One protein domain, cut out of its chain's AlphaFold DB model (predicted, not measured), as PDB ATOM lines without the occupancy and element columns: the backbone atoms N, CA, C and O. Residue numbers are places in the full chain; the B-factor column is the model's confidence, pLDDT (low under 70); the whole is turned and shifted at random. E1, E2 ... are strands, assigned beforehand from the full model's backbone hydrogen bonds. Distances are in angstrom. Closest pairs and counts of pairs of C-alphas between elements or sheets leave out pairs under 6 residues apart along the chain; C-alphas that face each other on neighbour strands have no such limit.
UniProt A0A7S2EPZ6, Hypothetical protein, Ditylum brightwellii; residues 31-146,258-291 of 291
ATOM      1  N   ILE A  31      40.824   0.690 -23.400       94.25
ATOM      2  CA  ILE A  31      40.478  -0.636 -22.892       94.25
ATOM      3  C   ILE A  31      40.268  -0.546 -21.385       94.25
ATOM      4  O   ILE A  31      41.099  -0.028 -20.645       94.25
ATOM      5  N   ILE A  32      39.128  -1.051 -20.931       95.88
ATOM      6  CA  ILE A  32      38.778  -1.180 -19.522       95.88
ATOM      7  C   ILE A  32      38.721  -2.668 -19.226       95.88
ATOM      8  O   ILE A  32      37.919  -3.380 -19.830       95.88
ATOM      9  N   VAL A  33      39.566  -3.123 -18.314       96.69
ATOM     10  CA  VAL A  33      39.566  -4.497 -17.829       96.69
ATOM     11  C   VAL A  33      39.004  -4.468 -16.418       96.69
ATOM     12  O   VAL A  33      39.584  -3.861 -15.523       96.69
ATOM     13  N   ARG A  34      37.849  -5.094 -16.225       97.62
ATOM     14  CA  ARG A  34      37.282  -5.339 -14.901       97.62
ATOM     15  C   ARG A  34      37.665  -6.737 -14.477       97.62
ATOM     16  O   ARG A  34      37.357  -7.679 -15.201       97.62
ATOM     17  N   VAL A  35      38.322  -6.873 -13.339       97.88
ATOM     18  CA  VAL A  35      38.757  -8.150 -12.788       97.88
ATOM     19  C   VAL A  35      37.976  -8.440 -11.518       97.88
ATOM     20  O   VAL A  35      37.968  -7.638 -10.589       97.88
ATOM     21  N   ASN A  36      37.341  -9.605 -11.474       98.00
ATOM     22  CA  ASN A  36      36.677 -10.112 -10.284       98.00
ATOM     23  C   ASN A  36      37.514 -11.246  -9.698       98.00
ATOM     24  O   ASN A  36      37.781 -12.238 -10.379       98.00
ATOM     25  N   ILE A  37      37.907 -11.104  -8.438       98.12
ATOM     26  CA  ILE A  37      38.616 -12.125  -7.674       98.12
ATOM     27  C   ILE A  37      37.623 -12.742  -6.694       98.12
ATOM     28  O   ILE A  37      36.953 -12.029  -5.941       98.12
ATOM     29  N   HIS A  38      37.529 -14.063  -6.689       98.44
ATOM     30  CA  HIS A  38      36.760 -14.801  -5.698       98.44
ATOM     31  C   HIS A  38      37.659 -15.793  -4.978       98.44
ATOM     32  O   HIS A  38      38.301 -16.599  -5.639       98.44
ATOM     33  N   GLU A  39      37.688 -15.748  -3.649       98.25
ATOM     34  CA  GLU A  39      38.479 -16.662  -2.824       98.25
ATOM     35  C   GLU A  39      37.592 -17.556  -1.958       98.25
ATOM     36  O   GLU A  39      36.705 -17.080  -1.252       98.25
ATOM     37  N   GLU A  40      37.890 -18.846  -1.938       98.44
ATOM     38  CA  GLU A  40      37.424 -19.805  -0.944       98.44
ATOM     39  C   GLU A  40      38.603 -20.107  -0.007       98.44
ATOM     40  O   GLU A  40      39.654 -20.602  -0.417       98.44
ATOM     41  N   VAL A  41      38.458 -19.753   1.270       97.94
ATOM     42  CA  VAL A  41      39.547 -19.786   2.251       97.94
ATOM     43  C   VAL A  41      39.212 -20.766   3.359       97.94
ATOM     44  O   VAL A  41      38.254 -20.576   4.108       97.94
ATOM     45  N   SER A  42      40.054 -21.779   3.533       97.75
ATOM     46  CA  SER A  42      40.009 -22.677   4.683       97.75
ATOM     47  C   SER A  42      41.157 -22.348   5.626       97.75
ATOM     48  O   SER A  42      42.321 -22.400   5.236       97.75
ATOM     49  N   THR A  43      40.839 -22.034   6.879       97.00
ATOM     50  CA  THR A  43      41.832 -21.720   7.911       97.00
ATOM     51  C   THR A  43      41.663 -22.598   9.140       97.00
ATOM     52  O   THR A  43      40.553 -23.029   9.471       97.00
ATOM     53  N   SER A  44      42.773 -22.840   9.824       95.06
ATOM     54  CA  SER A  44      42.813 -23.481  11.134       95.06
ATOM     55  C   SER A  44      43.780 -22.739  12.046       95.06
ATOM     56  O   SER A  44      44.816 -22.248  11.587       95.06
ATOM     57  N   ILE A  45      43.432 -22.672  13.324       93.62
ATOM     58  CA  ILE A  45      44.301 -22.168  14.381       93.62
ATOM     59  C   ILE A  45      44.284 -23.161  15.541       93.62
ATOM     60  O   ILE A  45      43.213 -23.621  15.947       93.62
ATOM     61  N   GLU A  46      45.468 -23.520  16.024       86.19
ATOM     62  CA  GLU A  46      45.611 -24.297  17.253       86.19
ATOM     63  C   GLU A  46      45.455 -23.363  18.462       86.19
ATOM     64  O   GLU A  46      45.784 -22.172  18.388       86.19
ATOM     65  N   ALA A  47      44.918 -23.882  19.568       69.88
ATOM     66  CA  ALA A  47      44.819 -23.149  20.822       69.88
ATOM     67  C   ALA A  47      46.168 -22.491  21.178       69.88
ATOM     68  O   ALA A  47      47.222 -23.112  21.081       69.88
ATOM     69  N   ASP A  48      46.121 -21.214  21.565       72.88
ATOM     70  CA  ASP A  48      47.266 -20.353  21.914       72.88
ATOM     71  C   ASP A  48      48.145 -19.838  20.757       72.88
ATOM     72  O   ASP A  48      49.007 -18.974  20.976       72.88
ATOM     73  N   GLU A  49      47.896 -20.244  19.508       81.62
ATOM     74  CA  GLU A  49      48.584 -19.653  18.361       81.62
ATOM     75  C   GLU A  49      48.016 -18.270  17.985       81.62
ATOM     76  O   GLU A  49      46.841 -17.952  18.162       81.62
ATOM     77  N   LYS A  50      48.879 -17.402  17.437       84.00
ATOM     78  CA  LYS A  50      48.496 -16.083  16.879       84.00
ATOM     79  C   LYS A  50      48.493 -16.062  15.351       84.00
ATOM     80  O   LYS A  50      48.293 -15.010  14.744       84.00
ATOM     81  N   VAL A  51      48.805 -17.193  14.732       88.94
ATOM     82  CA  VAL A  51      49.000 -17.326  13.293       88.94
ATOM     83  C   VAL A  51      48.098 -18.448  12.816       88.94
ATOM     84  O   VAL A  51      48.167 -19.556  13.322       88.94
ATOM     85  N   CYS A  52      47.232 -18.154  11.855       91.56
ATOM     86  CA  CYS A  52      46.397 -19.163  11.223       91.56
ATOM     87  C   CYS A  52      47.147 -19.762  10.038       91.56
ATOM     88  O   CYS A  52      47.694 -19.021   9.216       91.56
ATOM     89  N   ARG A  53      47.086 -21.082   9.880       93.94
ATOM     90  CA  ARG A  53      47.424 -21.714   8.601       93.94
ATOM     91  C   ARG A  53      46.222 -21.582   7.678       93.94
ATOM     92  O   ARG A  53      45.096 -21.877   8.086       93.94
ATOM     93  N   ALA A  54      46.450 -21.115   6.458       95.06
ATOM     94  CA  ALA A  54      45.406 -20.901   5.471       95.06
ATOM     95  C   ALA A  54      45.722 -21.628   4.163       95.06
ATOM     96  O   ALA A  54      46.845 -21.576   3.662       95.06
ATOM     97  N   SER A  55      44.690 -22.260   3.613       96.69
ATOM     98  CA  SER A  55      44.632 -22.746   2.240       96.69
ATOM     99  C   SER A  55      43.615 -21.894   1.494       96.69
ATOM    100  O   SER A  55      42.462 -21.800   1.922       96.69
ATOM    101  N   ILE A  56      44.055 -21.253   0.418       97.00
ATOM    102  CA  ILE A  56      43.253 -20.344  -0.398       97.00
ATOM    103  C   ILE A  56      43.113 -20.962  -1.781       97.00
ATOM    104  O   ILE A  56      44.116 -21.283  -2.415       97.00
ATOM    105  N   GLU A  57      41.880 -21.089  -2.248       98.12
ATOM    106  CA  GLU A  57      41.549 -21.387  -3.637       98.12
ATOM    107  C   GLU A  57      40.889 -20.145  -4.224       98.12
ATOM    108  O   GLU A  57      39.889 -19.661  -3.698       98.12
ATOM    109  N   GLY A  58      41.477 -19.583  -5.271       97.88
ATOM    110  CA  GLY A  58      41.009 -18.351  -5.877       97.88
ATOM    111  C   GLY A  58      40.678 -18.518  -7.350       97.88
ATOM    112  O   GLY A  58      41.380 -19.210  -8.081       97.88
ATOM    113  N   THR A  59      39.637 -17.832  -7.801       98.38
ATOM    114  CA  THR A  59      39.268 -17.725  -9.212       98.38
ATOM    115  C   THR A  59      39.334 -16.266  -9.636       98.38
ATOM    116  O   THR A  59      38.803 -15.379  -8.965       98.38
ATOM    117  N   ILE A  60      39.975 -16.019 -10.776       98.25
ATOM    118  CA  ILE A  60      40.113 -14.704 -11.394       98.25
ATOM    119  C   ILE A  60      39.270 -14.692 -12.665       98.25
ATOM    120  O   ILE A  60      39.475 -15.486 -13.588       98.25
ATOM    121  N   GLN A  61      38.319 -13.769 -12.720       98.25
ATOM    122  CA  GLN A  61      37.480 -13.521 -13.882       98.25
ATOM    123  C   GLN A  61      37.762 -12.131 -14.433       98.25
ATOM    124  O   GLN A  61      38.068 -11.218 -13.671       98.25
ATOM    125  N   ALA A  62      37.621 -11.950 -15.740       97.88
ATOM    126  CA  ALA A  62      37.771 -10.657 -16.382       97.88
ATOM    127  C   ALA A  62      36.597 -10.335 -17.307       97.88
ATOM    128  O   ALA A  62      36.021 -11.206 -17.954       97.88
ATOM    129  N   GLN A  63      36.276  -9.051 -17.392       97.19
ATOM    130  CA  GLN A  63      35.389  -8.467 -18.385       97.19
ATOM    131  C   GLN A  63      36.139  -7.334 -19.082       97.19
ATOM    132  O   GLN A  63      36.686  -6.447 -18.428       97.19
ATOM    133  N   VAL A  64      36.156  -7.353 -20.415       96.38
ATOM    134  CA  VAL A  64      36.895  -6.374 -21.218       96.38
ATOM    135  C   VAL A  64      35.929  -5.495 -21.996       96.38
ATOM    136  O   VAL A  64      35.126  -5.976 -22.793       96.38
ATOM    137  N   HIS A  65      36.051  -4.182 -21.812       94.69
ATOM    138  CA  HIS A  65      35.355  -3.181 -22.610       94.69
ATOM    139  C   HIS A  65      36.365  -2.373 -23.417       94.69
ATOM    140  O   HIS A  65      37.203  -1.671 -22.858       94.69
ATOM    141  N   SER A  66      36.265  -2.450 -24.741       93.81
ATOM    142  CA  SER A  66      37.131  -1.722 -25.671       93.81
ATOM    143  C   SER A  66      36.332  -0.724 -26.501       93.81
ATOM    144  O   SER A  66      35.250  -1.051 -27.002       93.81
ATOM    145  N   SER A  67      36.898   0.469 -26.709       93.62
ATOM    146  CA  SER A  67      36.360   1.463 -27.644       93.62
ATOM    147  C   SER A  67      36.484   1.033 -29.111       93.62
ATOM    148  O   SER A  67      35.803   1.585 -29.972       93.62
ATOM    149  N   ASN A  68      37.328   0.044 -29.420       90.81
ATOM    150  CA  ASN A  68      37.421  -0.517 -30.763       90.81
ATOM    151  C   ASN A  68      36.203  -1.408 -31.041       90.81
ATOM    152  O   ASN A  68      35.986  -2.393 -30.339       90.81
ATOM    153  N   ALA A  69      35.417  -1.086 -32.070       88.94
ATOM    154  CA  ALA A  69      34.174  -1.780 -32.404       88.94
ATOM    155  C   ALA A  69      34.351  -3.262 -32.782       88.94
ATOM    156  O   ALA A  69      33.449  -4.048 -32.511       88.94
ATOM    157  N   THR A  70      35.491  -3.657 -33.355       91.19
ATOM    158  CA  THR A  70      35.657  -4.985 -33.973       91.19
ATOM    159  C   THR A  70      36.418  -5.973 -33.101       91.19
ATOM    160  O   THR A  70      36.075  -7.152 -33.083       91.19
ATOM    161  N   LYS A  71      37.434  -5.518 -32.357       93.25
ATOM    162  CA  LYS A  71      38.289  -6.405 -31.558       93.25
ATOM    163  C   LYS A  71      38.768  -5.775 -30.257       93.25
ATOM    164  O   LYS A  71      39.035  -4.576 -30.186       93.25
ATOM    165  N   ASN A  72      38.947  -6.616 -29.247       93.62
ATOM    166  CA  ASN A  72      39.716  -6.268 -28.058       93.62
ATOM    167  C   ASN A  72      41.206  -6.470 -28.369       93.62
ATOM    168  O   ASN A  72      41.567  -7.450 -29.022       93.62
ATOM    169  N   ALA A  73      42.062  -5.535 -27.954       93.25
ATOM    170  CA  ALA A  73      43.504  -5.734 -28.077       93.25
ATOM    171  C   ALA A  73      43.990  -6.697 -26.979       93.25
ATOM    172  O   ALA A  73      43.428  -6.670 -25.878       93.25
ATOM    173  N   PRO A  74      45.004  -7.536 -27.256       94.88
ATOM    174  CA  PRO A  74      45.603  -8.377 -26.230       94.88
ATOM    175  C   PRO A  74      46.315  -7.515 -25.181       94.88
ATOM    176  O   PRO A  74      46.778  -6.411 -25.478       94.88
ATOM    177  N   PHE A  75      46.417  -8.029 -23.960       95.06
ATOM    178  CA  PHE A  75      47.055  -7.337 -22.841       95.06
ATOM    179  C   PHE A  75      47.799  -8.316 -21.942       95.06
ATOM    180  O   PHE A  75      47.525  -9.516 -21.959       95.06
ATOM    181  N   LEU A  76      48.763  -7.816 -21.174       94.81
ATOM    182  CA  LEU A  76      49.526  -8.626 -20.236       94.81
ATOM    183  C   LEU A  76      48.918  -8.470 -18.843       94.81
ATOM    184  O   LEU A  76      48.870  -7.361 -18.311       94.81
ATOM    185  N   LEU A  77      48.444  -9.569 -18.262       95.44
ATOM    186  CA  LEU A  77      48.018  -9.618 -16.869       95.44
ATOM    187  C   LEU A  77      49.221  -9.950 -15.992       95.44
ATOM    188  O   LEU A  77      49.888 -10.953 -16.227       95.44
ATOM    189  N   CYS A  78      49.458  -9.147 -14.963       94.12
ATOM    190  CA  CYS A  78      50.544  -9.324 -14.012       94.12
ATOM    191  C   CYS A  78      49.964  -9.664 -12.635       94.12
ATOM    192  O   CYS A  78      49.341  -8.821 -11.989       94.12
ATOM    193  N   LEU A  79      50.202 -10.888 -12.170       93.38
ATOM    194  CA  LEU A  79      49.836 -11.360 -10.838       93.38
ATOM    195  C   LEU A  79      51.080 -11.300  -9.955       93.38
ATOM    196  O   LEU A  79      52.055 -12.009 -10.202       93.38
ATOM    197  N   LYS A  80      51.072 -10.416  -8.958       89.88
ATOM    198  CA  LYS A  80      52.187 -10.213  -8.024       89.88
ATOM    199  C   LYS A  80      51.776 -10.695  -6.649       89.88
ATOM    200  O   LYS A  80      50.748 -10.262  -6.134       89.88
ATOM    201  N   GLU A  81      52.602 -11.512  -6.015       83.94
ATOM    202  CA  GLU A  81      52.367 -11.928  -4.640       83.94
ATOM    203  C   GLU A  81      53.627 -11.783  -3.783       83.94
ATOM    204  O   GLU A  81      54.741 -11.998  -4.272       83.94
ATOM    205  N   PRO A  82      53.496 -11.401  -2.497       74.00
ATOM    206  CA  PRO A  82      54.621 -11.456  -1.579       74.00
ATOM    207  C   PRO A  82      55.194 -12.876  -1.516       74.00
ATOM    208  O   PRO A  82      54.457 -13.841  -1.326       74.00
ATOM    209  N   SER A  83      56.519 -12.993  -1.602       61.00
ATOM    210  CA  SER A  83      57.286 -14.241  -1.748       61.00
ATOM    211  C   SER A  83      57.186 -15.226  -0.574       61.00
ATOM    212  O   SER A  83      57.956 -16.178  -0.503       61.00
ATOM    213  N   THR A  84      56.312 -14.975   0.399       62.66
ATOM    214  CA  THR A  84      56.085 -15.847   1.557       62.66
ATOM    215  C   THR A  84      55.073 -16.951   1.279       62.66
ATOM    216  O   THR A  84      54.904 -17.827   2.121       62.66
ATOM    217  N   ASN A  85      54.381 -16.895   0.140       63.78
ATOM    218  CA  ASN A  85      53.262 -17.777  -0.157       63.78
ATOM    219  C   ASN A  85      53.657 -18.777  -1.245       63.78
ATOM    220  O   ASN A  85      54.233 -18.404  -2.268       63.78
ATOM    221  N   ASN A  86      53.348 -20.054  -1.015       84.44
ATOM    222  CA  ASN A  86      53.460 -21.073  -2.051       84.44
ATOM    223  C   ASN A  86      52.213 -20.989  -2.931       84.44
ATOM    224  O   ASN A  86      51.197 -21.619  -2.622       84.44
ATOM    225  N   THR A  87      52.284 -20.153  -3.966       89.81
ATOM    226  CA  THR A  87      51.158 -19.896  -4.860       89.81
ATOM    227  C   THR A  87      51.410 -20.463  -6.239       89.81
ATOM    228  O   THR A  87      52.449 -20.224  -6.851       89.81
ATOM    229  N   ALA A  88      50.417 -21.186  -6.740       91.62
ATOM    230  CA  ALA A  88      50.392 -21.721  -8.087       91.62
ATOM    231  C   ALA A  88      49.223 -21.109  -8.859       91.62
ATOM    232  O   ALA A  88      48.089 -21.132  -8.382       91.62
ATOM    233  N   PHE A  89      49.507 -20.593 -10.054       93.31
ATOM    234  CA  PHE A  89      48.519 -20.048 -10.980       93.31
ATOM    235  C   PHE A  89      48.283 -21.028 -12.128       93.31
ATOM    236  O   PHE A  89      49.230 -21.583 -12.685       93.31
ATOM    237  N   LYS A  90      47.020 -21.195 -12.515       95.62
ATOM    238  CA  LYS A  90      46.593 -21.938 -13.698       95.62
ATOM    239  C   LYS A  90      45.727 -21.031 -14.561       95.62
ATOM    240  O   LYS A  90      44.590 -20.741 -14.202       95.62
ATOM    241  N   PHE A  91      46.267 -20.589 -15.688       96.69
ATOM    242  CA  PHE A  91      45.527 -19.774 -16.648       96.69
ATOM    243  C   PHE A  91      44.607 -20.631 -17.520       96.69
ATOM    244  O   PHE A  91      44.835 -21.829 -17.685       96.69
ATOM    245  N   ASP A  92      43.548 -20.016 -18.042       96.25
ATOM    246  CA  ASP A  92      42.650 -20.655 -19.002       96.25
ATOM    247  C   ASP A  92      43.265 -20.610 -20.410       96.25
ATOM    248  O   ASP A  92      43.476 -19.526 -20.967       96.25
ATOM    249  N   ASP A  93      43.534 -21.782 -20.988       95.50
ATOM    250  CA  ASP A  93      44.181 -21.938 -22.299       95.50
ATOM    251  C   ASP A  93      43.362 -21.328 -23.453       95.50
ATOM    252  O   ASP A  93      43.910 -21.036 -24.516       95.50
ATOM    253  N   ASN A  94      42.058 -21.089 -23.260       95.38
ATOM    254  CA  ASN A  94      41.227 -20.432 -24.273       95.38
ATOM    255  C   ASN A  94      41.551 -18.939 -24.423       95.38
ATOM    256  O   ASN A  94      41.275 -18.352 -25.471       95.38
ATOM    257  N   PHE A  95      42.108 -18.312 -23.382       95.75
ATOM    258  CA  PHE A  95      42.355 -16.868 -23.351       95.75
ATOM    259  C   PHE A  95      43.830 -16.513 -23.165       95.75
ATOM    260  O   PHE A  95      44.249 -15.438 -23.600       95.75
ATOM    261  N   ALA A  96      44.616 -17.382 -22.528       95.00
ATOM    262  CA  ALA A  96      46.036 -17.173 -22.290       95.00
ATOM    263  C   ALA A  96      46.879 -17.830 -23.389       95.00
ATOM    264  O   ALA A  96      46.890 -19.046 -23.533       95.00
ATOM    265  N   SER A  97      47.617 -17.022 -24.153       91.00
ATOM    266  CA  SER A  97      48.472 -17.534 -25.236       91.00
ATOM    267  C   SER A  97      49.923 -17.764 -24.813       91.00
ATOM    268  O   SER A  97      50.649 -18.503 -25.465       91.00
ATOM    269  N   GLU A  98      50.374 -17.071 -23.768       89.94
ATOM    270  CA  GLU A  98      51.753 -17.125 -23.284       89.94
ATOM    271  C   GLU A  98      51.756 -16.852 -21.782       89.94
ATOM    272  O   GLU A  98      51.199 -15.844 -21.344       89.94
ATOM    273  N   VAL A  99      52.364 -17.747 -21.001       87.69
ATOM    274  CA  VAL A  99      52.496 -17.617 -19.545       87.69
ATOM    275  C   VAL A  99      53.978 -17.541 -19.208       87.69
ATOM    276  O   VAL A  99      54.736 -18.474 -19.463       87.69
ATOM    277  N   LEU A 100      54.383 -16.418 -18.627       84.12
ATOM    278  CA  LEU A 100      55.742 -16.140 -18.190       84.12
ATOM    279  C   LEU A 100      55.781 -16.240 -16.662       84.12
ATOM    280  O   LEU A 100      55.326 -15.341 -15.947       84.12
ATOM    281  N   SER A 101      56.299 -17.354 -16.151       75.44
ATOM    282  CA  SER A 101      56.556 -17.534 -14.723       75.44
ATOM    283  C   SER A 101      57.948 -17.006 -14.356       75.44
ATOM    284  O   SER A 101      58.888 -17.088 -15.143       75.44
ATOM    285  N   ASN A 102      58.089 -16.471 -13.140       62.81
ATOM    286  CA  ASN A 102      59.370 -16.059 -12.548       62.81
ATOM    287  C   ASN A 102      60.113 -14.923 -13.274       62.81
ATOM    288  O   ASN A 102      61.344 -14.885 -13.256       62.81
ATOM    289  N   PHE A 103      59.396 -13.967 -13.875       52.16
ATOM    290  CA  PHE A 103      60.045 -12.780 -14.434       52.16
ATOM    291  C   PHE A 103      60.504 -11.853 -13.296       52.16
ATOM    292  O   PHE A 103      59.733 -11.053 -12.764       52.16
ATOM    293  N   VAL A 104      61.762 -12.003 -12.883       53.50
ATOM    294  CA  VAL A 104      62.454 -11.057 -12.004       53.50
ATOM    295  C   VAL A 104      63.133 -10.037 -12.909       53.50
ATOM    296  O   VAL A 104      64.021 -10.385 -13.683       53.50
ATOM    297  N   ASP A 105      62.685  -8.785 -12.853       51.25
ATOM    298  CA  ASP A 105      63.316  -7.704 -13.607       51.25
ATOM    299  C   ASP A 105      64.763  -7.510 -13.113       51.25
ATOM    300  O   ASP A 105      65.009  -7.151 -11.956       51.25
ATOM    301  N   ARG A 106      65.726  -7.803 -13.992       48.72
ATOM    302  CA  ARG A 106      67.159  -7.966 -13.688       48.72
ATOM    303  C   ARG A 106      67.853  -6.666 -13.259       48.72
ATOM    304  O   ARG A 106      68.982  -6.697 -12.785       48.72
ATOM    305  N   GLN A 107      67.195  -5.511 -13.414       48.62
ATOM    306  CA  GLN A 107      67.700  -4.217 -12.930       48.62
ATOM    307  C   GLN A 107      67.110  -3.772 -11.578       48.62
ATOM    308  O   GLN A 107      67.612  -2.826 -10.977       48.62
ATOM    309  N   GLU A 108      66.111  -4.481 -11.038       53.28
ATOM    310  CA  GLU A 108      65.495  -4.217  -9.721       53.28
ATOM    311  C   GLU A 108      65.810  -5.308  -8.674       53.28
ATOM    312  O   GLU A 108      65.297  -5.302  -7.549       53.28
ATOM    313  N   GLU A 109      66.688  -6.236  -9.050       48.88
ATOM    314  CA  GLU A 109      67.004  -7.504  -8.387       48.88
ATOM    315  C   GLU A 109      67.666  -7.334  -7.001       48.88
ATOM    316  O   GLU A 109      67.477  -8.159  -6.104       48.88
ATOM    317  N   GLU A 110      68.350  -6.211  -6.754       50.53
ATOM    318  CA  GLU A 110      68.925  -5.900  -5.435       50.53
ATOM    319  C   GLU A 110      67.939  -5.211  -4.477       50.53
ATOM    320  O   GLU A 110      68.095  -5.304  -3.258       50.53
ATOM    321  N   ARG A 111      66.875  -4.574  -4.992       50.72
ATOM    322  CA  ARG A 111      65.903  -3.825  -4.172       50.72
ATOM    323  C   ARG A 111      64.582  -4.581  -3.947       50.72
ATOM    324  O   ARG A 111      63.893  -4.305  -2.965       50.72
ATOM    325  N   ARG A 112      64.247  -5.566  -4.795       52.19
ATOM    326  CA  ARG A 112      62.973  -6.324  -4.791       52.19
ATOM    327  C   ARG A 112      63.109  -7.833  -4.525       52.19
ATOM    328  O   ARG A 112      62.392  -8.635  -5.112       52.19
ATOM    329  N   ARG A 113      63.947  -8.263  -3.580       50.38
ATOM    330  CA  ARG A 113      64.097  -9.693  -3.204       50.38
ATOM    331  C   ARG A 113      62.842 -10.397  -2.619       50.38
ATOM    332  O   ARG A 113      62.998 -11.389  -1.915       50.38
ATOM    333  N   ARG A 114      61.607  -9.904  -2.798       58.84
ATOM    334  CA  ARG A 114      60.434 -10.402  -2.041       58.84
ATOM    335  C   ARG A 114      59.092 -10.477  -2.773       58.84
ATOM    336  O   ARG A 114      58.092 -10.733  -2.111       58.84
ATOM    337  N   GLU A 115      59.014 -10.268  -4.082       66.06
ATOM    338  CA  GLU A 115      57.738 -10.422  -4.803       66.06
ATOM    339  C   GLU A 115      57.941 -11.329  -6.018       66.06
ATOM    340  O   GLU A 115      58.766 -11.039  -6.883       66.06
ATOM    341  N   THR A 116      57.216 -12.447  -6.062       73.50
ATOM    342  CA  THR A 116      57.133 -13.292  -7.255       73.50
ATOM    343  C   THR A 116      56.028 -12.737  -8.144       73.50
ATOM    344  O   THR A 116      54.931 -12.415  -7.683       73.50
ATOM    345  N   ALA A 117      56.332 -12.582  -9.431       85.19
ATOM    346  CA  ALA A 117      55.371 -12.148 -10.431       85.19
ATOM    347  C   ALA A 117      55.160 -13.267 -11.453       85.19
ATOM    348  O   ALA A 117      56.120 -13.842 -11.969       85.19
ATOM    349  N   THR A 118      53.900 -13.574 -11.739       90.12
ATOM    350  CA  THR A 118      53.499 -14.403 -12.878       90.12
ATOM    351  C   THR A 118      52.747 -13.523 -13.856       90.12
ATOM    352  O   THR A 118      51.842 -12.785 -13.464       90.12
ATOM    353  N   MET A 119      53.140 -13.576 -15.123       93.12
ATOM    354  CA  MET A 119      52.532 -12.775 -16.174       93.12
ATOM    355  C   MET A 119      51.899 -13.681 -17.221       93.12
ATOM    356  O   MET A 119      52.441 -14.739 -17.529       93.12
ATOM    357  N   ALA A 120      50.768 -13.271 -17.782       95.00
ATOM    358  CA  ALA A 120      50.150 -13.981 -18.892       95.00
ATOM    359  C   ALA A 120      49.621 -13.012 -19.941       95.00
ATOM    360  O   ALA A 120      48.955 -12.025 -19.620       95.00
ATOM    361  N   LYS A 121      49.905 -13.304 -21.210       96.12
ATOM    362  CA  LYS A 121      49.318 -12.599 -22.346       96.12
ATOM    363  C   LYS A 121      47.899 -13.107 -22.562       96.12
ATOM    364  O   LYS A 121      47.707 -14.260 -22.945       96.12
ATOM    365  N   LEU A 122      46.923 -12.232 -22.345       96.88
ATOM    366  CA  LEU A 122      45.504 -12.531 -22.473       96.88
ATOM    367  C   LEU A 122      44.909 -11.916 -23.737       96.88
ATOM    368  O   LEU A 122      45.143 -10.748 -24.057       96.88
ATOM    369  N   THR A 123      44.079 -12.699 -24.423       96.25
ATOM    370  CA  THR A 123      43.248 -12.258 -25.544       96.25
ATOM    371  C   THR A 123      41.812 -12.701 -25.293       96.25
ATOM    372  O   THR A 123      41.484 -13.869 -25.457       96.25
ATOM    373  N   ILE A 124      40.941 -11.764 -24.906       96.44
ATOM    374  CA  ILE A 124      39.512 -12.038 -24.684       96.44
ATOM    375  C   ILE A 124      38.723 -11.514 -25.890       96.44
ATOM    376  O   ILE A 124      38.686 -10.292 -26.096       96.44
ATOM    377  N   PRO A 125      38.103 -12.388 -26.705       95.00
ATOM    378  CA  PRO A 125      37.343 -11.974 -27.878       95.00
ATOM    379  C   PRO A 125      36.204 -11.014 -27.532       95.00
ATOM    380  O   PRO A 125      35.586 -11.103 -26.477       95.00
ATOM    381  N   LYS A 126      35.868 -10.109 -28.456       93.00
ATOM    382  CA  LYS A 126      34.772  -9.146 -28.252       93.00
ATOM    383  C   LYS A 126      33.379  -9.797 -28.243       93.00
ATOM    384  O   LYS A 126      32.435  -9.190 -27.752       93.00
ATOM    385  N   GLY A 127      33.264 -11.010 -28.788       92.69
ATOM    386  CA  GLY A 127      32.040 -11.811 -28.743       92.69
ATOM    387  C   GLY A 127      31.736 -12.408 -27.365       92.69
ATOM    388  O   GLY A 127      30.598 -12.800 -27.138       92.69
ATOM    389  N   GLU A 128      32.710 -12.443 -26.449       93.56
ATOM    390  CA  GLU A 128      32.487 -12.894 -25.074       93.56
ATOM    391  C   GLU A 128      31.688 -11.836 -24.304       93.56
ATOM    392  O   GLU A 128      32.165 -10.730 -24.034       93.56
ATOM    393  N   ILE A 129      30.439 -12.167 -23.975       89.44
ATOM    394  CA  ILE A 129      29.534 -11.276 -23.249       89.44
ATOM    395  C   ILE A 129      29.628 -11.589 -21.754       89.44
ATOM    396  O   ILE A 129      29.354 -12.704 -21.323       89.44
ATOM    397  N   GLY A 130      29.940 -10.572 -20.948       93.25
ATOM    398  CA  GLY A 130      29.993 -10.690 -19.490       93.25
ATOM    399  C   GLY A 130      31.404 -10.936 -18.962       93.25
ATOM    400  O   GLY A 130      32.369 -10.374 -19.476       93.25
ATOM    401  N   THR A 131      31.500 -11.701 -17.879       95.62
ATOM    402  CA  THR A 131      32.760 -12.043 -17.207       95.62
ATOM    403  C   THR A 131      33.192 -13.448 -17.600       95.62
ATOM    404  O   THR A 131      32.426 -14.393 -17.409       95.62
ATOM    405  N   VAL A 132      34.423 -13.596 -18.078       97.56
ATOM    406  CA  VAL A 132      35.031 -14.894 -18.398       97.56
ATOM    407  C   VAL A 132      36.071 -15.265 -17.350       97.56
ATOM    408  O   VAL A 132      36.745 -14.391 -16.806       97.56
ATOM    409  N   LYS A 133      36.212 -16.554 -17.047       98.00
ATOM    410  CA  LYS A 133      37.286 -17.035 -16.172       98.00
ATOM    411  C   LYS A 133      38.610 -16.999 -16.932       98.00
ATOM    412  O   LYS A 133      38.672 -17.481 -18.054       98.00
ATOM    413  N   ILE A 134      39.649 -16.437 -16.321       97.81
ATOM    414  CA  ILE A 134      40.970 -16.293 -16.952       97.81
ATOM    415  C   ILE A 134      42.082 -17.014 -16.202       97.81
ATOM    416  O   ILE A 134      43.090 -17.366 -16.813       97.81
ATOM    417  N   ALA A 135      41.914 -17.243 -14.900       97.69
ATOM    418  CA  ALA A 135      42.841 -18.037 -14.115       97.69
ATOM    419  C   ALA A 135      42.174 -18.592 -12.854       97.69
ATOM    420  O   ALA A 135      41.246 -17.992 -12.313       97.69
ATOM    421  N   ASP A 136      42.712 -19.698 -12.368       97.75
ATOM    422  CA  ASP A 136      42.541 -20.191 -11.007       97.75
ATOM    423  C   ASP A 136      43.898 -20.131 -10.290       97.75
ATOM    424  O   ASP A 136      44.954 -20.199 -10.928       97.75
ATOM    425  N   TYR A 137      43.899 -20.005  -8.968       96.12
ATOM    426  CA  TYR A 137      45.111 -20.111  -8.167       96.12
ATOM    427  C   TYR A 137      44.876 -20.830  -6.853       96.12
ATOM    428  O   TYR A 137      43.787 -20.810  -6.287       96.12
ATOM    429  N   THR A 138      45.936 -21.447  -6.356       95.94
ATOM    430  CA  THR A 138      45.972 -22.040  -5.022       95.94
ATOM    431  C   THR A 138      47.134 -21.441  -4.259       95.94
ATOM    432  O   THR A 138      48.239 -21.409  -4.799       95.94
ATOM    433  N   ALA A 139      46.907 -21.012  -3.023       94.12
ATOM    434  CA  ALA A 139      47.951 -20.483  -2.155       94.12
ATOM    435  C   ALA A 139      47.905 -21.146  -0.776       94.12
ATOM    436  O   ALA A 139      46.837 -21.321  -0.186       94.12
ATOM    437  N   GLN A 140      49.081 -21.475  -0.246       93.56
ATOM    438  CA  GLN A 140      49.256 -21.842   1.157       93.56
ATOM    439  C   GLN A 140      50.062 -20.760   1.863       93.56
ATOM    440  O   GLN A 140      51.155 -20.397   1.417       93.56
ATOM    441  N   CYS A 141      49.516 -20.233   2.957       92.06
ATOM    442  CA  CYS A 141      50.149 -19.141   3.681       92.06
ATOM    443  C   CYS A 141      49.782 -19.103   5.163       92.06
ATOM    444  O   CYS A 141      48.740 -19.597   5.596       92.06
ATOM    445  N   GLU A 142      50.630 -18.428   5.926       91.56
ATOM    446  CA  GLU A 142      50.380 -18.067   7.313       91.56
ATOM    447  C   GLU A 142      49.742 -16.678   7.411       91.56
ATOM    448  O   GLU A 142      50.270 -15.677   6.910       91.56
ATOM    449  N   ILE A 143      48.599 -16.598   8.089       90.75
ATOM    450  CA  ILE A 143      47.791 -15.384   8.190       90.75
ATOM    451  C   ILE A 143      47.699 -14.956   9.646       90.75
ATOM    452  O   ILE A 143      47.140 -15.651  10.487       90.75
ATOM    453  N   LYS A 144      48.223 -13.765   9.940       87.25
ATOM    454  CA  LYS A 144      48.140 -13.160  11.279       87.25
ATOM    455  C   LYS A 144      46.806 -12.463  11.535       87.25
ATOM    456  O   LYS A 144      46.348 -12.405  12.665       87.25
ATOM    457  N   ASN A 145      46.204 -11.911  10.482       86.50
ATOM    458  CA  ASN A 145      45.010 -11.079  10.578       86.50
ATOM    459  C   ASN A 145      43.950 -11.606   9.616       86.50
ATOM    460  O   ASN A 145      43.959 -11.257   8.437       86.50
ATOM    461  N   LEU A 146      43.044 -12.442  10.117       93.06
ATOM    462  CA  LEU A 146      41.822 -12.764   9.390       93.06
ATOM    463  C   LEU A 146      40.872 -11.547   9.382       93.06
ATOM    464  O   LEU A 146      40.992 -10.658  10.238       93.06
ATOM    465  N   GLN A 258      39.518  -9.503   0.467       94.88
ATOM    466  CA  GLN A 258      40.429 -10.515  -0.050       94.88
ATOM    467  C   GLN A 258      41.360 -10.905   1.095       94.88
ATOM    468  O   GLN A 258      41.764 -10.050   1.889       94.88
ATOM    469  N   VAL A 259      41.677 -12.187   1.193       94.38
ATOM    470  CA  VAL A 259      42.558 -12.742   2.216       94.38
ATOM    471  C   VAL A 259      43.975 -12.918   1.678       94.38
ATOM    472  O   VAL A 259      44.930 -12.634   2.409       94.38
ATOM    473  N   SER A 260      44.146 -13.326   0.413       92.88
ATOM    474  CA  SER A 260      45.486 -13.310  -0.183       92.88
ATOM    475  C   SER A 260      46.013 -11.880  -0.308       92.88
ATOM    476  O   SER A 260      45.272 -10.899  -0.392       92.88
ATOM    477  N   LYS A 261      47.339 -11.759  -0.350       90.94
ATOM    478  CA  LYS A 261      48.023 -10.483  -0.606       90.94
ATOM    479  C   LYS A 261      48.329 -10.286  -2.092       90.94
ATOM    480  O   LYS A 261      49.144  -9.425  -2.429       90.94
ATOM    481  N   MET A 262      47.715 -11.096  -2.954       92.06
ATOM    482  CA  MET A 262      47.889 -11.021  -4.394       92.06
ATOM    483  C   MET A 262      47.436  -9.649  -4.898       92.06
ATOM    484  O   MET A 262      46.337  -9.180  -4.597       92.06
ATOM    485  N   LYS A 263      48.295  -9.020  -5.692       93.25
ATOM    486  CA  LYS A 263      48.014  -7.800  -6.438       93.25
ATOM    487  C   LYS A 263      47.889  -8.158  -7.910       93.25
ATOM    488  O   LYS A 263      48.689  -8.932  -8.430       93.25
ATOM    489  N   ILE A 264      46.910  -7.554  -8.567       94.75
ATOM    490  CA  ILE A 264      46.684  -7.709  -9.999       94.75
ATOM    491  C   ILE A 264      46.973  -6.378 -10.675       94.75
ATOM    492  O   ILE A 264      46.567  -5.327 -10.180       94.75
ATOM    493  N   ASP A 265      47.676  -6.446 -11.794       94.62
ATOM    494  CA  ASP A 265      47.948  -5.327 -12.683       94.62
ATOM    495  C   ASP A 265      47.735  -5.768 -14.140       94.62
ATOM    496  O   ASP A 265      47.743  -6.965 -14.442       94.62
ATOM    497  N   ALA A 266      47.511  -4.818 -15.042       93.69
ATOM    498  CA  ALA A 266      47.291  -5.082 -16.458       93.69
ATOM    499  C   ALA A 266      47.957  -4.000 -17.309       93.69
ATOM    500  O   ALA A 266      47.707  -2.810 -17.121       93.69
ATOM    501  N   VAL A 267      48.781  -4.418 -18.272       92.88
ATOM    502  CA  VAL A 267      49.560  -3.503 -19.117       92.88
ATOM    503  C   VAL A 267      49.348  -3.775 -20.605       92.88
ATOM    504  O   VAL A 267      49.037  -4.895 -21.025       92.88
ATOM    505  N   ALA A 268      49.517  -2.723 -21.409       91.50
ATOM    506  CA  ALA A 268      49.529  -2.828 -22.864       91.50
ATOM    507  C   ALA A 268      50.704  -3.687 -23.339       91.50
ATOM    508  O   ALA A 268      51.771  -3.678 -22.727       91.50
ATOM    509  N   ILE A 269      50.512  -4.391 -24.453       91.00
ATOM    510  CA  ILE A 269      51.579  -5.145 -25.119       91.00
ATOM    511  C   ILE A 269      52.128  -4.310 -26.277       91.00
ATOM    512  O   ILE A 269      51.372  -3.633 -26.982       91.00
ATOM    513  N   ASP A 270      53.438  -4.395 -26.500       85.94
ATOM    514  CA  ASP A 270      54.099  -3.765 -27.639       85.94
ATOM    515  C   ASP A 270      53.454  -4.179 -28.971       85.94
ATOM    516  O   ASP A 270      53.052  -5.324 -29.183       85.94
ATOM    517  N   GLY A 271      53.297  -3.213 -29.878       86.44
ATOM    518  CA  GLY A 271      52.551  -3.395 -31.131       86.44
ATOM    519  C   GLY A 271      51.025  -3.286 -30.992       86.44
ATOM    520  O   GLY A 271      50.319  -3.257 -32.001       86.44
ATOM    521  N   HIS A 272      50.505  -3.145 -29.768       84.88
ATOM    522  CA  HIS A 272      49.083  -2.947 -29.482       84.88
ATOM    523  C   HIS A 272      48.855  -1.776 -28.507       84.88
ATOM    524  O   HIS A 272      48.359  -1.984 -27.397       84.88
ATOM    525  N   PRO A 273      49.189  -0.527 -28.898       83.19
ATOM    526  CA  PRO A 273      49.023   0.622 -28.018       83.19
ATOM    527  C   PRO A 273      47.545   0.812 -27.669       83.19
ATOM    528  O   PRO A 273      46.694   0.940 -28.550       83.19
ATOM    529  N   ALA A 274      47.247   0.845 -26.375       87.56
ATOM    530  CA  ALA A 274      45.922   1.131 -25.853       87.56
ATOM    531  C   ALA A 274      46.035   1.811 -24.487       87.56
ATOM    532  O   ALA A 274      46.989   1.592 -23.740       87.56
ATOM    533  N   THR A 275      45.057   2.648 -24.156       87.44
ATOM    534  CA  THR A 275      44.950   3.237 -22.816       87.44
ATOM    535  C   THR A 275      44.190   2.272 -21.917       87.44
ATOM    536  O   THR A 275      43.009   2.022 -22.164       87.44
ATOM    537  N   PHE A 276      44.851   1.749 -20.883       88.31
ATOM    538  CA  PHE A 276      44.283   0.757 -19.969       88.31
ATOM    539  C   PHE A 276      43.719   1.387 -18.700       88.31
ATOM    540  O   PHE A 276      44.316   2.284 -18.109       88.31
ATOM    541  N   MET A 277      42.570   0.878 -18.266       93.19
ATOM    542  CA  MET A 277      42.056   1.074 -16.916       93.19
ATOM    543  C   MET A 277      41.738  -0.296 -16.328       93.19
ATOM    544  O   MET A 277      40.987  -1.059 -16.936       93.19
ATOM    545  N   LEU A 278      42.311  -0.589 -15.164       95.62
ATOM    546  CA  LEU A 278      42.035  -1.798 -14.402       95.62
ATOM    547  C   LEU A 278      41.108  -1.450 -13.238       95.62
ATOM    548  O   LEU A 278      41.404  -0.551 -12.454       95.62
ATOM    549  N   ASP A 279      39.998  -2.166 -13.141       96.31
ATOM    550  CA  ASP A 279      39.064  -2.099 -12.021       96.31
ATOM    551  C   ASP A 279      38.995  -3.483 -11.379       96.31
ATOM    552  O   ASP A 279      38.778  -4.465 -12.085       96.31
ATOM    553  N   THR A 280      39.219  -3.575 -10.071       96.56
ATOM    554  CA  THR A 280      39.337  -4.860  -9.372       96.56
ATOM    555  C   THR A 280      38.328  -4.941  -8.243       96.56
ATOM    556  O   THR A 280      38.366  -4.146  -7.303       96.56
ATOM    557  N   VAL A 281      37.475  -5.958  -8.300       96.44
ATOM    558  CA  VAL A 281      36.524  -6.304  -7.243       96.44
ATOM    559  C   VAL A 281      36.940  -7.640  -6.646       96.44
ATOM    560  O   VAL A 281      37.182  -8.599  -7.374       96.44
ATOM    561  N   SER A 282      37.010  -7.720  -5.321       97.06
ATOM    562  CA  SER A 282      37.383  -8.949  -4.616       97.06
ATOM    563  C   SER A 282      36.253  -9.408  -3.712       97.06
ATOM    564  O   SER A 282      35.590  -8.593  -3.080       97.06
ATOM    565  N   SER A 283      36.062 -10.716  -3.620       97.69
ATOM    566  CA  SER A 283      35.132 -11.345  -2.692       97.69
ATOM    567  C   SER A 283      35.761 -12.592  -2.093       97.69
ATOM    568  O   SER A 283      36.620 -13.224  -2.707       97.69
ATOM    569  N   VAL A 284      35.313 -12.968  -0.901       97.94
ATOM    570  CA  VAL A 284      35.854 -14.120  -0.186       97.94
ATOM    571  C   VAL A 284      34.772 -14.861   0.585       97.94
ATOM    572  O   VAL A 284      33.874 -14.250   1.167       97.94
ATOM    573  N   ARG A 285      34.874 -16.186   0.634       98.38
ATOM    574  CA  ARG A 285      34.192 -17.054   1.592       98.38
ATOM    575  C   ARG A 285      35.223 -17.707   2.490       98.38
ATOM    576  O   ARG A 285      36.261 -18.170   2.032       98.38
ATOM    577  N   ILE A 286      34.941 -17.730   3.785       98.25
ATOM    578  CA  ILE A 286      35.887 -18.193   4.796       98.25
ATOM    579  C   ILE A 286      35.252 -19.335   5.571       98.25
ATOM    580  O   ILE A 286      34.101 -19.243   5.994       98.25
ATOM    581  N   LEU A 287      36.028 -20.390   5.785       98.25
ATOM    582  CA  LEU A 287      35.786 -21.471   6.726       98.25
ATOM    583  C   LEU A 287      36.947 -21.491   7.721       98.25
ATOM    584  O   LEU A 287      38.066 -21.862   7.379       98.25
ATOM    585  N   HIS A 288      36.682 -21.086   8.954       97.44
ATOM    586  CA  HIS A 288      37.664 -21.013  10.025       97.44
ATOM    587  C   HIS A 288      37.387 -22.076  11.083       97.44
ATOM    588  O   HIS A 288      36.252 -22.211  11.546       97.44
ATOM    589  N   ARG A 289      38.421 -22.832  11.448       96.50
ATOM    590  CA  ARG A 289      38.380 -23.854  12.495       96.50
ATOM    591  C   ARG A 289      39.236 -23.403  13.670       96.50
ATOM    592  O   ARG A 289      40.408 -23.087  13.477       96.50
ATOM    593  N   VAL A 290      38.643 -23.404  14.857       94.44
ATOM    594  CA  VAL A 290      39.351 -23.216  16.124       94.44
ATOM    595  C   VAL A 290      39.371 -24.565  16.824       94.44
ATOM    596  O   VAL A 290      38.307 -25.158  17.054       94.44
ATOM    597  N   SER A 291      40.581 -25.046  17.077       84.94
ATOM    598  CA  SER A 291      40.882 -26.334  17.706       84.94
ATOM    599  C   SER A 291      41.666 -26.183  18.995       84.94
ATOM    600  O   SER A 291      42.228 -25.087  19.210       84.94
TER     601      SER A 291
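AT A GLANCE: This is residues 31 to 146 and 258 to 291 of the 291 residues of the protein "Hypothetical protein" of Ditylum brightwellii (UniProt A0A7S2EPZ6). Two twisted sheets sit face to face as a sandwich; the long strands E1, E2 and E9 of the larger run on past the smaller at one end. Residues 106 to 111, in the loop between E5 and E6, stick out. The printed part has 150 residues and nine named strands, E1 to E9 along the chain, no named helix: all strand. The orders are E4, E7, E2, E1, E9, mixed, and E5, E6, E3, E8, antiparallel. It is compact, with a radius of gyration of the C-alphas of 17.1 A and spans of 59 by 39 by 23 A.

IN THESE COORDINATES: Find C-alpha 31 at (40.478, -0.636, -22.892); E1, residues 31 to 45, runs 43.2 A from there. In the same sheet find E2, 52 to 66, 41.8 A; E7, 132 to 143, 29.5 A; E4, 86 to 91; and E9, 275 to 290, 47.4 A, ending at C-alpha 290, (39.351, -23.216, 16.124). The other sheet holds E3, 75 to 82; E5, 96 to 101; E6, 115 to 122; and E8, 263 to 268.

HOW THE PARTS SIT: Look at parallel E1 and E9: N 35 and O 279 are 2.8 A apart, within hydrogen-bond range. So are N 36 and O 61, 2.8 A, in the antiparallel hairpin E1 and E2, and N 88 and O 138, 2.9 A, in antiparallel E4 and E7. E2 bends by 55 degrees at residue 55, E7 by 67 degrees at 140. The sheets' best planes are 17 degrees apart. Between them, the closest C-alphas of E8 and E9, Ala 266 and Leu 278, are 6.5 A apart; E1 and E6 are apart.

THE WHOLE: The C-alphas of Asp 48 and Thr 70, the farthest apart, are 59.1 A apart. Residues 147 to 257 are not printed; C-alphas 146 and 258 are 9.8 A apart across this cut. E5 to E6 is a long link. Look for pLDDT under 70 at residues 47, 83 to 85 and 102 to 115.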